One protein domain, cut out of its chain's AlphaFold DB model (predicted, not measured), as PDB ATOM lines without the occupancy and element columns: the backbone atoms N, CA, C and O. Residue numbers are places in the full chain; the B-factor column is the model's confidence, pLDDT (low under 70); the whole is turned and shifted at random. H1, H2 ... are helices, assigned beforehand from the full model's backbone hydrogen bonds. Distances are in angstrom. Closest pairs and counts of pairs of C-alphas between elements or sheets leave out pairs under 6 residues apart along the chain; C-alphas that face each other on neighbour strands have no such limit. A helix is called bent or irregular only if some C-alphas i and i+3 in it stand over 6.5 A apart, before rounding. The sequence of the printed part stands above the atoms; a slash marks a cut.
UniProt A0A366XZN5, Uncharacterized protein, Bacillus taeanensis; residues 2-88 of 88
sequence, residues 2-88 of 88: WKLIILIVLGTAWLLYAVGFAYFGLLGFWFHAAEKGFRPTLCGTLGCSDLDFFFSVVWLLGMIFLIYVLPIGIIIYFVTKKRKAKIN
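Overview. This is residues 2 to 88 of the 88 residues of an uncharacterized protein of Bacillus taeanensis (UniProt A0A366XZN5). What is the shape? Two long helices, H1 and the bent H3, cross near their middles as a narrow X, with short H2 between them at one end; residues 2 to 13 and 72 to 88 stick out free. What makes it? The printed part has 87 residues with three named helices, H1, H2, H3 in order: all helix. It is only just extended, close to loose, with a radius of gyration of the C-alphas of 18.2 A and spans of 59 by 28 by 20 A.

Along the chain. Where is H1? H1, residues 2 to 36, runs 48.5 A from C-alpha 2 at (37.310, -65.972, 1.029). What follows? H2 is residues 38 to 43. H3, residues 50 to 87, one helix by its hydrogen bonds, is bent, with C-alphas 67 and 70 6.7 A apart: its arms are H3a, residues 50 to 67, and H3b, residues 70 to 87, with C-alpha 87 at (43.258, -48.360, -24.566).

Arrangement. What touches? H2 touches H1, closest C-alphas Ala 33 and Thr 41 at 5.6 A, with residues 29 to 33 of H1 alone, and H3a, closest C-alphas Leu 42 and Ser 56 at 5.8 A, with residues 52 to 57 of H3a alone. And H1 with H3? H1 and H3a are close but not clearly touching, C-alphas Ala 18 and Ile 67 being closest at 6.0 A; H1 and H3b are apart. Are the backbones helical? Every O i to N i+4 pair is within hydrogen-bond range in H2, H3a and H3b, and 30 of 31 in H1.

Size, cuts and confidence. How long? The C-alphas farthest apart, of Gly 47 and Asn 88, are 60.3 A apart. Any cut or weak part? The printed part has no cut and no long link; residues 84 to 88 have pLDDT under 70.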
ATOM      1  N   TRP A   2      37.390 -66.770  -0.213       86.56
ATOM      2  CA  TRP A   2      37.310 -65.972   1.029       86.56
ATOM      3  C   TRP A   2      37.394 -64.439   0.846       86.56
ATOM      4  O   TRP A   2      36.563 -63.702   1.364       86.56
ATOM      5  N   LYS A   3      38.336 -63.947   0.024       86.75
ATOM      6  CA  LYS A   3      38.489 -62.505  -0.269       86.75
ATOM      7  C   LYS A   3      37.252 -61.873  -0.928       86.75
ATOM      8  O   LYS A   3      36.948 -60.718  -0.660       86.75
ATOM      9  N   LEU A   4      36.547 -62.623  -1.779       88.00
ATOM     10  CA  LEU A   4      35.332 -62.148  -2.449       88.00
ATOM     11  C   LEU A   4      34.180 -62.022  -1.444       88.00
ATOM     12  O   LEU A   4      33.472 -61.025  -1.450       88.00
ATOM     13  N   ILE A   5      34.043 -63.008  -0.553       92.19
ATOM     14  CA  ILE A   5      33.012 -63.019   0.491       92.19
ATOM     15  C   ILE A   5      33.189 -61.816   1.422       92.19
ATOM     16  O   ILE A   5      32.220 -61.112   1.677       92.19
ATOM     17  N   ILE A   6      34.421 -61.519   1.854       92.88
ATOM     18  CA  ILE A   6      34.707 -60.336   2.686       92.88
ATOM     19  C   ILE A   6      34.274 -59.044   1.985       92.88
ATOM     20  O   ILE A   6      33.620 -58.208   2.599       92.88
ATOM     21  N   LEU A   7      34.614 -58.881   0.703       89.25
ATOM     22  CA  LEU A   7      34.236 -57.687  -0.057       89.25
ATOM     23  C   LEU A   7      32.717 -57.547  -0.192       89.25
ATOM     24  O   LEU A   7      32.202 -56.441  -0.057       89.25
ATOM     25  N   ILE A   8      32.008 -58.652  -0.423       91.75
ATOM     26  CA  ILE A   8      30.543 -58.659  -0.498       91.75
ATOM     27  C   ILE A   8      29.945 -58.278   0.857       91.75
ATOM     28  O   ILE A   8      29.097 -57.396   0.908       91.75
ATOM     29  N   VAL A   9      30.404 -58.882   1.955       95.12
ATOM     30  CA  VAL A   9      29.899 -58.579   3.304       95.12
ATOM     31  C   VAL A   9      30.143 -57.114   3.667       95.12
ATOM     32  O   VAL A   9      29.217 -56.445   4.117       95.12
ATOM     33  N   LEU A  10      31.347 -56.590   3.417       92.44
ATOM     34  CA  LEU A  10      31.669 -55.178   3.651       92.44
ATOM     35  C   LEU A  10      30.819 -54.246   2.783       92.44
ATOM     36  O   LEU A  10      30.302 -53.252   3.289       92.44
ATOM     37  N   GLY A  11      30.645 -54.573   1.501       90.75
ATOM     38  CA  GLY A  11      29.817 -53.795   0.581       90.75
ATOM     39  C   GLY A  11      28.354 -53.758   1.016       90.75
ATOM     40  O   GLY A  11      27.764 -52.683   1.080       90.75
ATOM     41  N   THR A  12      27.785 -54.906   1.383       93.94
ATOM     42  CA  THR A  12      26.406 -55.001   1.875       93.94
ATOM     43  C   THR A  12      26.234 -54.265   3.201       93.94
ATOM     44  O   THR A  12      25.277 -53.511   3.350       93.94
ATOM     45  N   ALA A  13      27.164 -54.425   4.148       94.25
ATOM     46  CA  ALA A  13      27.122 -53.725   5.432       94.25
ATOM     47  C   ALA A  13      27.187 -52.201   5.251       94.25
ATOM     48  O   ALA A  13      26.392 -51.473   5.845       94.25
ATOM     49  N   TRP A  14      28.082 -51.720   4.385       92.56
ATOM     50  CA  TRP A  14      28.161 -50.303   4.035       92.56
ATOM     51  C   TRP A  14      26.873 -49.807   3.367       92.56
ATOM     52  O   TRP A  14      26.385 -48.737   3.715       92.56
ATOM     53  N   LEU A  15      26.279 -50.588   2.458       91.81
ATOM     54  CA  LEU A  15      25.064 -50.192   1.743       91.81
ATOM     55  C   LEU A  15      23.856 -50.112   2.685       91.81
ATOM     56  O   LEU A  15      23.097 -49.146   2.628       91.81
ATOM     57  N   LEU A  16      23.718 -51.071   3.606       94.19
ATOM     58  CA  LEU A  16      22.712 -51.026   4.671       94.19
ATOM     59  C   LEU A  16      22.902 -49.801   5.570       94.19
ATOM     60  O   LEU A  16      21.928 -49.122   5.889       94.19
ATOM     61  N   TYR A  17      24.146 -49.487   5.937       92.31
ATOM     62  CA  TYR A  17      24.452 -48.293   6.719       92.31
ATOM     63  C   TYR A  17      24.118 -47.004   5.958       92.31
ATOM     64  O   TYR A  17      23.505 -46.107   6.527       92.31
ATOM     65  N   ALA A  18      24.452 -46.925   4.668       92.06
ATOM     66  CA  ALA A  18      24.158 -45.768   3.829       92.06
ATOM     67  C   ALA A  18      22.650 -45.526   3.706       92.06
ATOM     68  O   ALA A  18      22.179 -44.427   3.991       92.06
ATOM     69  N   VAL A  19      21.872 -46.558   3.364       93.25
ATOM     70  CA  VAL A  19      20.406 -46.449   3.265       93.25
ATOM     71  C   VAL A  19      19.787 -46.129   4.626       93.25
ATOM     72  O   VAL A  19      18.926 -45.255   4.713       93.25
ATOM     73  N   GLY A  20      20.256 -46.777   5.696       92.50
ATOM     74  CA  GLY A  20      19.811 -46.493   7.060       92.50
ATOM     75  C   GLY A  20      20.095 -45.049   7.476       92.50
ATOM     76  O   GLY A  20      19.220 -44.390   8.029       92.50
ATOM     77  N   PHE A  21      21.272 -44.520   7.149       91.94
ATOM     78  CA  PHE A  21      21.625 -43.127   7.416       91.94
ATOM     79  C   PHE A  21      20.792 -42.147   6.579       91.94
ATOM     80  O   PHE A  21      20.368 -41.115   7.094       91.94
ATOM     81  N   ALA A  22      20.502 -42.458   5.313       90.25
ATOM     82  CA  ALA A  22      19.600 -41.648   4.493       90.25
ATOM     83  C   ALA A  22      18.190 -41.591   5.096       90.25
ATOM     84  O   ALA A  22      17.595 -40.520   5.214       90.25
ATOM     85  N   TYR A  23      17.664 -42.748   5.495       88.56
ATOM     86  CA  TYR A  23      16.296 -42.855   5.977       88.56
ATOM     87  C   TYR A  23      16.145 -42.327   7.407       88.56
ATOM     88  O   TYR A  23      15.358 -41.425   7.656       88.56
ATOM     89  N   PHE A  24      16.913 -42.839   8.362       89.25
ATOM     90  CA  PHE A  24      16.772 -42.444   9.764       89.25
ATOM     91  C   PHE A  24      17.544 -41.170  10.100       89.25
ATOM     92  O   PHE A  24      17.052 -40.344  10.862       89.25
ATOM     93  N   GLY A  25      18.733 -40.987   9.523       87.25
ATOM     94  CA  GLY A  25      19.561 -39.808   9.764       87.25
ATOM     95  C   GLY A  25      19.006 -38.575   9.058       87.25
ATOM     96  O   GLY A  25      18.572 -37.636   9.717       87.25
ATOM     97  N   LEU A  26      18.991 -38.571   7.723       89.12
ATOM     98  CA  LEU A  26      18.638 -37.380   6.939       89.12
ATOM     99  C   LEU A  26      17.139 -37.057   6.946       89.12
ATOM    100  O   LEU A  26      16.792 -35.899   7.169       89.12
ATOM    101  N   LEU A  27      16.243 -38.031   6.727       90.25
ATOM    102  CA  LEU A  27      14.800 -37.734   6.794       90.25
ATOM    103  C   LEU A  27      14.361 -37.432   8.226       90.25
ATOM    104  O   LEU A  27      13.611 -36.482   8.434       90.25
ATOM    105  N   GLY A  28      14.853 -38.182   9.217       87.06
ATOM    106  CA  GLY A  28      14.584 -37.889  10.628       87.06
ATOM    107  C   GLY A  28      15.047 -36.483  11.017       87.06
ATOM    108  O   GLY A  28      14.291 -35.719  11.618       87.06
ATOM    109  N   PHE A  29      16.250 -36.101  10.576       88.75
ATOM    110  CA  PHE A  29      16.753 -34.740  10.715       88.75
ATOM    111  C   PHE A  29      15.829 -33.714  10.051       88.75
ATOM    112  O   PHE A  29      15.498 -32.710  10.673       88.75
ATOM    113  N   TRP A  30      15.380 -33.967   8.820       90.81
ATOM    114  CA  TRP A  30      14.491 -33.065   8.088       90.81
ATOM    115  C   TRP A  30      13.169 -32.822   8.822       90.81
ATOM    116  O   TRP A  30      12.774 -31.671   9.008       90.81
ATOM    117  N   PHE A  31      12.513 -33.886   9.292       90.81
ATOM    118  CA  PHE A  31      11.262 -33.774  10.044       90.81
ATOM    119  C   PHE A  31      11.449 -32.978  11.340       90.81
ATOM    120  O   PHE A  31      10.696 -32.043  11.604       90.81
ATOM    121  N   HIS A  32      12.486 -33.276  12.122       88.62
ATOM    122  CA  HIS A  32      12.739 -32.547  13.366       88.62
ATOM    123  C   HIS A  32      13.199 -31.103  13.139       88.62
ATOM    124  O   HIS A  32      12.829 -30.212  13.903       88.62
ATOM    125  N   ALA A  33      13.964 -30.839  12.080       89.75
ATOM    126  CA  ALA A  33      14.369 -29.489  11.707       89.75
ATOM    127  C   ALA A  33      13.174 -28.637  11.263       89.75
ATOM    128  O   ALA A  33      13.157 -27.443  11.559       89.75
ATOM    129  N   ALA A  34      12.168 -29.238  10.620       89.94
ATOM    130  CA  ALA A  34      10.930 -28.554  10.260       89.94
ATOM    131  C   ALA A  34      10.093 -28.162  11.492       89.94
ATOM    132  O   ALA A  34       9.490 -27.093  11.500       89.94
ATOM    133  N   GLU A  35      10.085 -28.987  12.543       89.25
ATOM    134  CA  GLU A  35       9.315 -28.718  13.766       89.25
ATOM    135  C   GLU A  35      10.023 -27.770  14.742       89.25
ATOM    136  O   GLU A  35       9.402 -26.868  15.301       89.25
ATOM    137  N   LYS A  36      11.318 -27.993  14.995       87.25
ATOM    138  CA  LYS A  36      12.068 -27.336  16.083       87.25
ATOM    139  C   LYS A  36      13.109 -26.334  15.581       87.25
ATOM    140  O   LYS A  36      13.661 -25.579  16.376       87.25
ATOM    141  N   GLY A  37      13.378 -26.311  14.277       86.81
ATOM    142  CA  GLY A  37      14.458 -25.544  13.660       86.81
ATOM    143  C   GLY A  37      15.769 -26.332  13.549       86.81
ATOM    144  O   GLY A  37      16.006 -27.313  14.253       86.81
ATOM    145  N   PHE A  38      16.657 -25.890  12.654       85.31
ATOM    146  CA  PHE A  38      17.913 -26.588  12.337       85.31
ATOM    147  C   PHE A  38      18.873 -26.689  13.528       85.31
ATOM    148  O   PHE A  38      19.425 -27.754  13.791       85.31
ATOM    149  N   ARG A  39      19.072 -25.584  14.254       85.62
ATOM    150  CA  ARG A  39      20.053 -25.482  15.344       85.62
ATOM    151  C   ARG A  39      19.783 -26.449  16.506       85.62
ATOM    152  O   ARG A  39      20.677 -27.235  16.814       85.62
ATOM    153  N   PRO A  40      18.587 -26.473  17.123       86.88
ATOM    154  CA  PRO A  40      18.314 -27.417  18.206       86.88
ATOM    155  C   PRO A  40      18.272 -28.873  17.726       86.88
ATOM    156  O   PRO A  40      18.609 -29.766  18.496       86.88
ATOM    157  N   THR A  41      17.921 -29.130  16.463       88.31
ATOM    158  CA  THR A  41      17.923 -30.491  15.904       88.31
ATOM    159  C   THR A  41      19.341 -31.022  15.664       88.31
ATOM    160  O   THR A  41      19.608 -32.182  15.958       88.31
ATOM    161  N   LEU A  42      20.267 -30.186  15.181       86.56
ATOM    162  CA  LEU A  42      21.682 -30.551  14.992       86.56
ATOM    163  C   LEU A  42      22.445 -30.698  16.313       86.56
ATOM    164  O   LEU A  42      23.328 -31.545  16.425       86.56
ATOM    165  N   CYS A  43      22.138 -29.853  17.296       86.12
ATOM    166  CA  CYS A  43      22.810 -29.872  18.595       86.12
ATOM    167  C   CYS A  43      22.173 -30.841  19.605       86.12
ATOM    168  O   CYS A  43      22.814 -31.205  20.586       86.12
ATOM    169  N   GLY A  44      20.906 -31.224  19.420       80.75
ATOM    170  CA  GLY A  44      20.152 -32.064  20.358       80.75
ATOM    171  C   GLY A  44      19.709 -31.359  21.649       80.75
ATOM    172  O   GLY A  44      18.992 -31.955  22.450       80.75
ATOM    173  N   THR A  45      20.096 -30.097  21.860       81.25
ATOM    174  CA  THR A  45      19.785 -29.305  23.059       81.25
ATOM    175  C   THR A  45      19.337 -27.887  22.701       81.25
ATOM    176  O   THR A  45      19.724 -27.318  21.675       81.25
ATOM    177  N   LEU A  46      18.494 -27.300  23.558       76.69
ATOM    178  CA  LEU A  46      18.120 -25.888  23.465       76.69
ATOM    179  C   LEU A  46      19.271 -25.033  24.013       76.69
ATOM    180  O   LEU A  46      19.711 -25.245  25.138       76.69
ATOM    181  N   GLY A  47      19.739 -24.067  23.219       79.06
ATOM    182  CA  GLY A  47      20.784 -23.123  23.634       79.06
ATOM    183  C   GLY A  47      22.230 -23.573  23.393       79.06
ATOM    184  O   GLY A  47      23.117 -23.092  24.090       79.06
ATOM    185  N   CYS A  48      22.496 -24.467  22.428       85.00
ATOM    186  CA  CYS A  48      23.881 -24.837  22.103       85.00
ATOM    187  C   CYS A  48      24.713 -23.634  21.639       85.00
ATOM    188  O   CYS A  48      24.202 -22.732  20.959       85.00
ATOM    189  N   SER A  49      26.003 -23.640  21.985       89.88
ATOM    190  CA  SER A  49      26.941 -22.600  21.565       89.88
ATOM    191  C   SER A  49      27.144 -22.617  20.045       89.88
ATOM    192  O   SER A  49      26.872 -23.618  19.377       89.88
ATOM    193  N   ASP A  50      27.610 -21.506  19.466       89.88
ATOM    194  CA  ASP A  50      27.865 -21.446  18.017       89.88
ATOM    195  C   ASP A  50      28.956 -22.439  17.580       89.88
ATOM    196  O   ASP A  50      28.898 -22.967  16.469       89.88
ATOM    197  N   LEU A  51      29.913 -22.744  18.466       89.94
ATOM    198  CA  LEU A  51      30.953 -23.744  18.216       89.94
ATOM    199  C   LEU A  51      30.371 -25.157  18.157       89.94
ATOM    200  O   LEU A  51      30.667 -25.888  17.213       89.94
ATOM    201  N   ASP A  52      29.510 -25.524  19.109       89.00
ATOM    202  CA  ASP A  52      28.856 -26.840  19.113       89.00
ATOM    203  C   ASP A  52      28.003 -27.028  17.858       89.00
ATOM    204  O   ASP A  52      28.061 -28.069  17.205       89.00
ATOM    205  N   PHE A  53      27.269 -25.983  17.465       89.19
ATOM    206  CA  PHE A  53      26.502 -25.994  16.226       89.19
ATOM    207  C   PHE A  53      27.396 -26.200  15.000       89.19
ATOM    208  O   PHE A  53      27.088 -27.036  14.147       89.19
ATOM    209  N   PHE A  54      28.516 -25.479  14.912       92.19
ATOM    210  CA  PHE A  54      29.454 -25.620  13.803       92.19
ATOM    211  C   PHE A  54      30.035 -27.037  13.727       92.19
ATOM    212  O   PHE A  54      30.039 -27.636  12.651       92.19
ATOM    213  N   PHE A  55      30.453 -27.613  14.858       91.62
ATOM    214  CA  PHE A  55      30.939 -28.992  14.902       91.62
ATOM    215  C   PHE A  55      29.863 -30.003  14.499       91.62
ATOM    216  O   PHE A  55      30.166 -30.901  13.715       91.62
ATOM    217  N   SER A  56      28.612 -29.837  14.939       90.31
ATOM    218  CA  SER A  56      27.500 -30.697  14.510       90.31
ATOM    219  C   SER A  56      27.243 -30.612  13.003       90.31
ATOM    220  O   SER A  56      27.026 -31.636  12.354       90.31
ATOM    221  N   VAL A  57      27.297 -29.410  12.416       91.50
ATOM    222  CA  VAL A  57      27.126 -29.216  10.965       91.50
ATOM    223  C   VAL A  57      28.272 -29.864  10.192       91.50
ATOM    224  O   VAL A  57      28.030 -30.602   9.235       91.50
ATOM    225  N   VAL A  58      29.517 -29.628  10.611       94.94
ATOM    226  CA  VAL A  58      30.702 -30.237   9.991       94.94
ATOM    227  C   VAL A  58      30.654 -31.757  10.117       94.94
ATOM    228  O   VAL A  58      30.972 -32.452   9.153       94.94
ATOM    229  N   TRP A  59      30.206 -32.285  11.257       91.56
ATOM    230  CA  TRP A  59      30.031 -33.719  11.460       91.56
ATOM    231  C   TRP A  59      28.991 -34.296  10.498       91.56
ATOM    232  O   TRP A  59      29.285 -35.266   9.800       91.56
ATOM    233  N   LEU A  60      27.815 -33.669  10.377       91.19
ATOM    234  CA  LEU A  60      26.772 -34.110   9.446       91.19
ATOM    235  C   LEU A  60      27.276 -34.107   7.994       91.19
ATOM    236  O   LEU A  60      27.122 -35.103   7.283       91.19
ATOM    237  N   LEU A  61      27.916 -33.019   7.559       92.69
ATOM    238  CA  LEU A  61      28.497 -32.916   6.216       92.69
ATOM    239  C   LEU A  61      29.611 -33.946   5.993       92.69
ATOM    240  O   LEU A  61      29.675 -34.558   4.927       92.69
ATOM    241  N   GLY A  62      30.453 -34.182   7.000       94.12
ATOM    242  CA  GLY A  62      31.501 -35.196   6.969       94.12
ATOM    243  C   GLY A  62      30.933 -36.604   6.798       94.12
ATOM    244  O   GLY A  62      31.413 -37.362   5.954       94.12
ATOM    245  N   MET A  63      29.863 -36.935   7.522       90.88
ATOM    246  CA  MET A  63      29.176 -38.220   7.386       90.88
ATOM    247  C   MET A  63      28.571 -38.387   5.990       90.88
ATOM    248  O   MET A  63      28.782 -39.420   5.357       90.88
ATOM    249  N   ILE A  64      27.905 -37.361   5.451       92.12
ATOM    250  CA  ILE A  64      27.385 -37.382   4.072       92.12
ATOM    251  C   ILE A  64      28.528 -37.583   3.064       92.12
ATOM    252  O   ILE A  64      28.412 -38.389   2.138       92.12
ATOM    253  N   PHE A  65      29.655 -36.894   3.244       92.94
ATOM    254  CA  PHE A  65      30.808 -37.020   2.359       92.94
ATOM    255  C   PHE A  65      31.409 -38.433   2.382       92.94
ATOM    256  O   PHE A  65      31.634 -39.024   1.325       92.94
ATOM    257  N   LEU A  66      31.634 -39.000   3.569       91.38
ATOM    258  CA  LEU A  66      32.200 -40.343   3.728       91.38
ATOM    259  C   LEU A  66      31.258 -41.434   3.223       91.38
ATOM    260  O   LEU A  66      31.707 -42.392   2.596       91.38
ATOM    261  N   ILE A  67      29.961 -41.289   3.491       91.75
ATOM    262  CA  ILE A  67      28.963 -42.284   3.117       91.75
ATOM    263  C   ILE A  67      28.671 -42.218   1.626       91.75
ATOM    264  O   ILE A  67      28.541 -43.271   1.034       91.75
ATOM    265  N   TYR A  68      28.580 -41.051   0.990       89.94
ATOM    266  CA  TYR A  68      28.135 -40.973  -0.408       89.94
ATOM    267  C   TYR A  68      29.250 -40.560  -1.366       89.94
ATOM    268  O   TYR A  68      29.517 -41.252  -2.347       89.94
ATOM    269  N   VAL A  69      29.933 -39.451  -1.089       91.88
ATOM    270  CA  VAL A  69      30.861 -38.832  -2.048       91.88
ATOM    271  C   VAL A  69      32.128 -39.664  -2.229       91.88
ATOM    272  O   VAL A  69      32.540 -39.933  -3.357       91.88
ATOM    273  N   LEU A  70      32.733 -40.112  -1.131       92.25
ATOM    274  CA  LEU A  70      33.965 -40.896  -1.140       92.25
ATOM    275  C   LEU A  70      33.835 -42.227  -1.913       92.25
ATOM    276  O   LEU A  70      34.639 -42.454  -2.820       92.25
ATOM    277  N   PRO A  71      32.838 -43.094  -1.654       88.12
ATOM    278  CA  PRO A  71      32.680 -44.346  -2.394       88.12
ATOM    279  C   PRO A  71      32.354 -44.120  -3.872       88.12
ATOM    280  O   PRO A  71      32.900 -44.825  -4.722       88.12
ATOM    281  N   ILE A  72      31.553 -43.103  -4.209       89.31
ATOM    282  CA  ILE A  72      31.311 -42.717  -5.608       89.31
ATOM    283  C   ILE A  72      32.629 -42.305  -6.278       89.31
ATOM    284  O   ILE A  72      32.948 -42.794  -7.364       89.31
ATOM    285  N   GLY A  73      33.436 -41.471  -5.617       91.19
ATOM    286  CA  GLY A  73      34.750 -41.052  -6.106       91.19
ATOM    287  C   GLY A  73      35.706 -42.227  -6.327       91.19
ATOM    288  O   GLY A  73      36.357 -42.304  -7.371       91.19
ATOM    289  N   ILE A  74      35.737 -43.188  -5.400       90.75
ATOM    290  CA  ILE A  74      36.532 -44.419  -5.520       90.75
ATOM    291  C   ILE A  74      36.087 -45.238  -6.738       90.75
ATOM    292  O   ILE A  74      36.927 -45.663  -7.537       90.75
ATOM    293  N   ILE A  75      34.778 -45.442  -6.918       88.81
ATOM    294  CA  ILE A  75      34.233 -46.186  -8.063       88.81
ATOM    295  C   ILE A  75      34.616 -45.494  -9.376       88.81
ATOM    296  O   ILE A  75      35.150 -46.147 -10.278       88.81
ATOM    297  N   ILE A  76      34.418 -44.175  -9.477       91.44
ATOM    298  CA  ILE A  76      34.783 -43.383 -10.662       91.44
ATOM    299  C   ILE A  76      36.285 -43.506 -10.952       91.44
ATOM    300  O   ILE A  76      36.678 -43.759 -12.096       91.44
ATOM    301  N   TYR A  77      37.136 -43.389  -9.931       92.50
ATOM    302  CA  TYR A  77      38.585 -43.527 -10.068       92.50
ATOM    303  C   TYR A  77      38.984 -44.903 -10.626       92.50
ATOM    304  O   TYR A  77      39.756 -44.995 -11.584       92.50
ATOM    305  N   PHE A  78      38.423 -45.992 -10.095       90.31
ATOM    306  CA  PHE A  78      38.726 -47.334 -10.597       90.31
ATOM    307  C   PHE A  78      38.211 -47.567 -12.020       90.31
ATOM    308  O   PHE A  78      38.922 -48.163 -12.834       90.31
ATOM    309  N   VAL A  79      37.005 -47.095 -12.347       88.12
ATOM    310  CA  VAL A  79      36.429 -47.235 -13.694       88.12
ATOM    311  C   VAL A  79      37.265 -46.472 -14.722       88.12
ATOM    312  O   VAL A  79      37.616 -47.026 -15.766       88.12
ATOM    313  N   THR A  80      37.640 -45.226 -14.423       89.75
ATOM    314  CA  THR A  80      38.465 -44.395 -15.317       89.75
ATOM    315  C   THR A  80      39.872 -44.962 -15.499       89.75
ATOM    316  O   THR A  80      40.357 -45.028 -16.632       89.75
ATOM    317  N   LYS A  81      40.507 -45.464 -14.431       86.00
ATOM    318  CA  LYS A  81      41.822 -46.124 -14.504       86.00
ATOM    319  C   LYS A  81      41.789 -47.383 -15.375       86.00
ATOM    320  O   LYS A  81      42.660 -47.556 -16.226       86.00
ATOM    321  N   LYS A  82      40.773 -48.240 -15.214       77.81
ATOM    322  CA  LYS A  82      40.622 -49.460 -16.029       77.81
ATOM    323  C   LYS A  82      40.370 -49.155 -17.506       77.81
ATOM    324  O   LYS A  82      40.867 -49.886 -18.354       77.81
ATOM    325  N   ARG A  83      39.640 -48.078 -17.826       75.75
ATOM    326  CA  ARG A  83      39.455 -47.637 -19.220       75.75
ATOM    327  C   ARG A  83      40.774 -47.210 -19.858       75.75
ATOM    328  O   ARG A  83      41.058 -47.650 -20.963       75.75
ATOM    329  N   LYS A  84      41.600 -46.427 -19.155       69.44
ATOM    330  CA  LYS A  84      42.925 -46.023 -19.660       69.44
ATOM    331  C   LYS A  84      43.852 -47.221 -19.899       69.44
ATOM    332  O   LYS A  84      44.529 -47.260 -20.914       69.44
ATOM    333  N   ALA A  85      43.829 -48.218 -19.013       67.12
ATOM    334  CA  ALA A  85      44.643 -49.431 -19.149       67.12
ATOM    335  C   ALA A  85      44.187 -50.393 -20.264       67.12
ATOM    336  O   ALA A  85      44.934 -51.298 -20.599       67.12
ATOM    337  N   LYS A  86      42.965 -50.243 -20.798       65.69
ATOM    338  CA  LYS A  86      42.448 -51.060 -21.913       65.69
ATOM    339  C   LYS A  86      42.713 -50.427 -23.290       65.69
ATOM    340  O   LYS A  86      42.518 -51.091 -24.299       65.69
ATOM    341  N   ILE A  87      43.041 -49.132 -23.329       64.12
ATOM    342  CA  ILE A  87      43.258 -48.360 -24.566       64.12
ATOM    343  C   ILE A  87      44.751 -48.311 -24.952       64.12
ATOM    344  O   ILE A  87      45.048 -48.139 -26.129       64.12
ATOM    345  N   ASN A  88      45.658 -48.477 -23.983       52.22
ATOM    346  CA  ASN A  88      47.087 -48.746 -24.209       52.22
ATOM    347  C   ASN A  88      47.332 -50.245 -24.397       52.22
ATOM    348  O   ASN A  88      48.320 -50.581 -25.079       52.22
TER     349      ASN A  88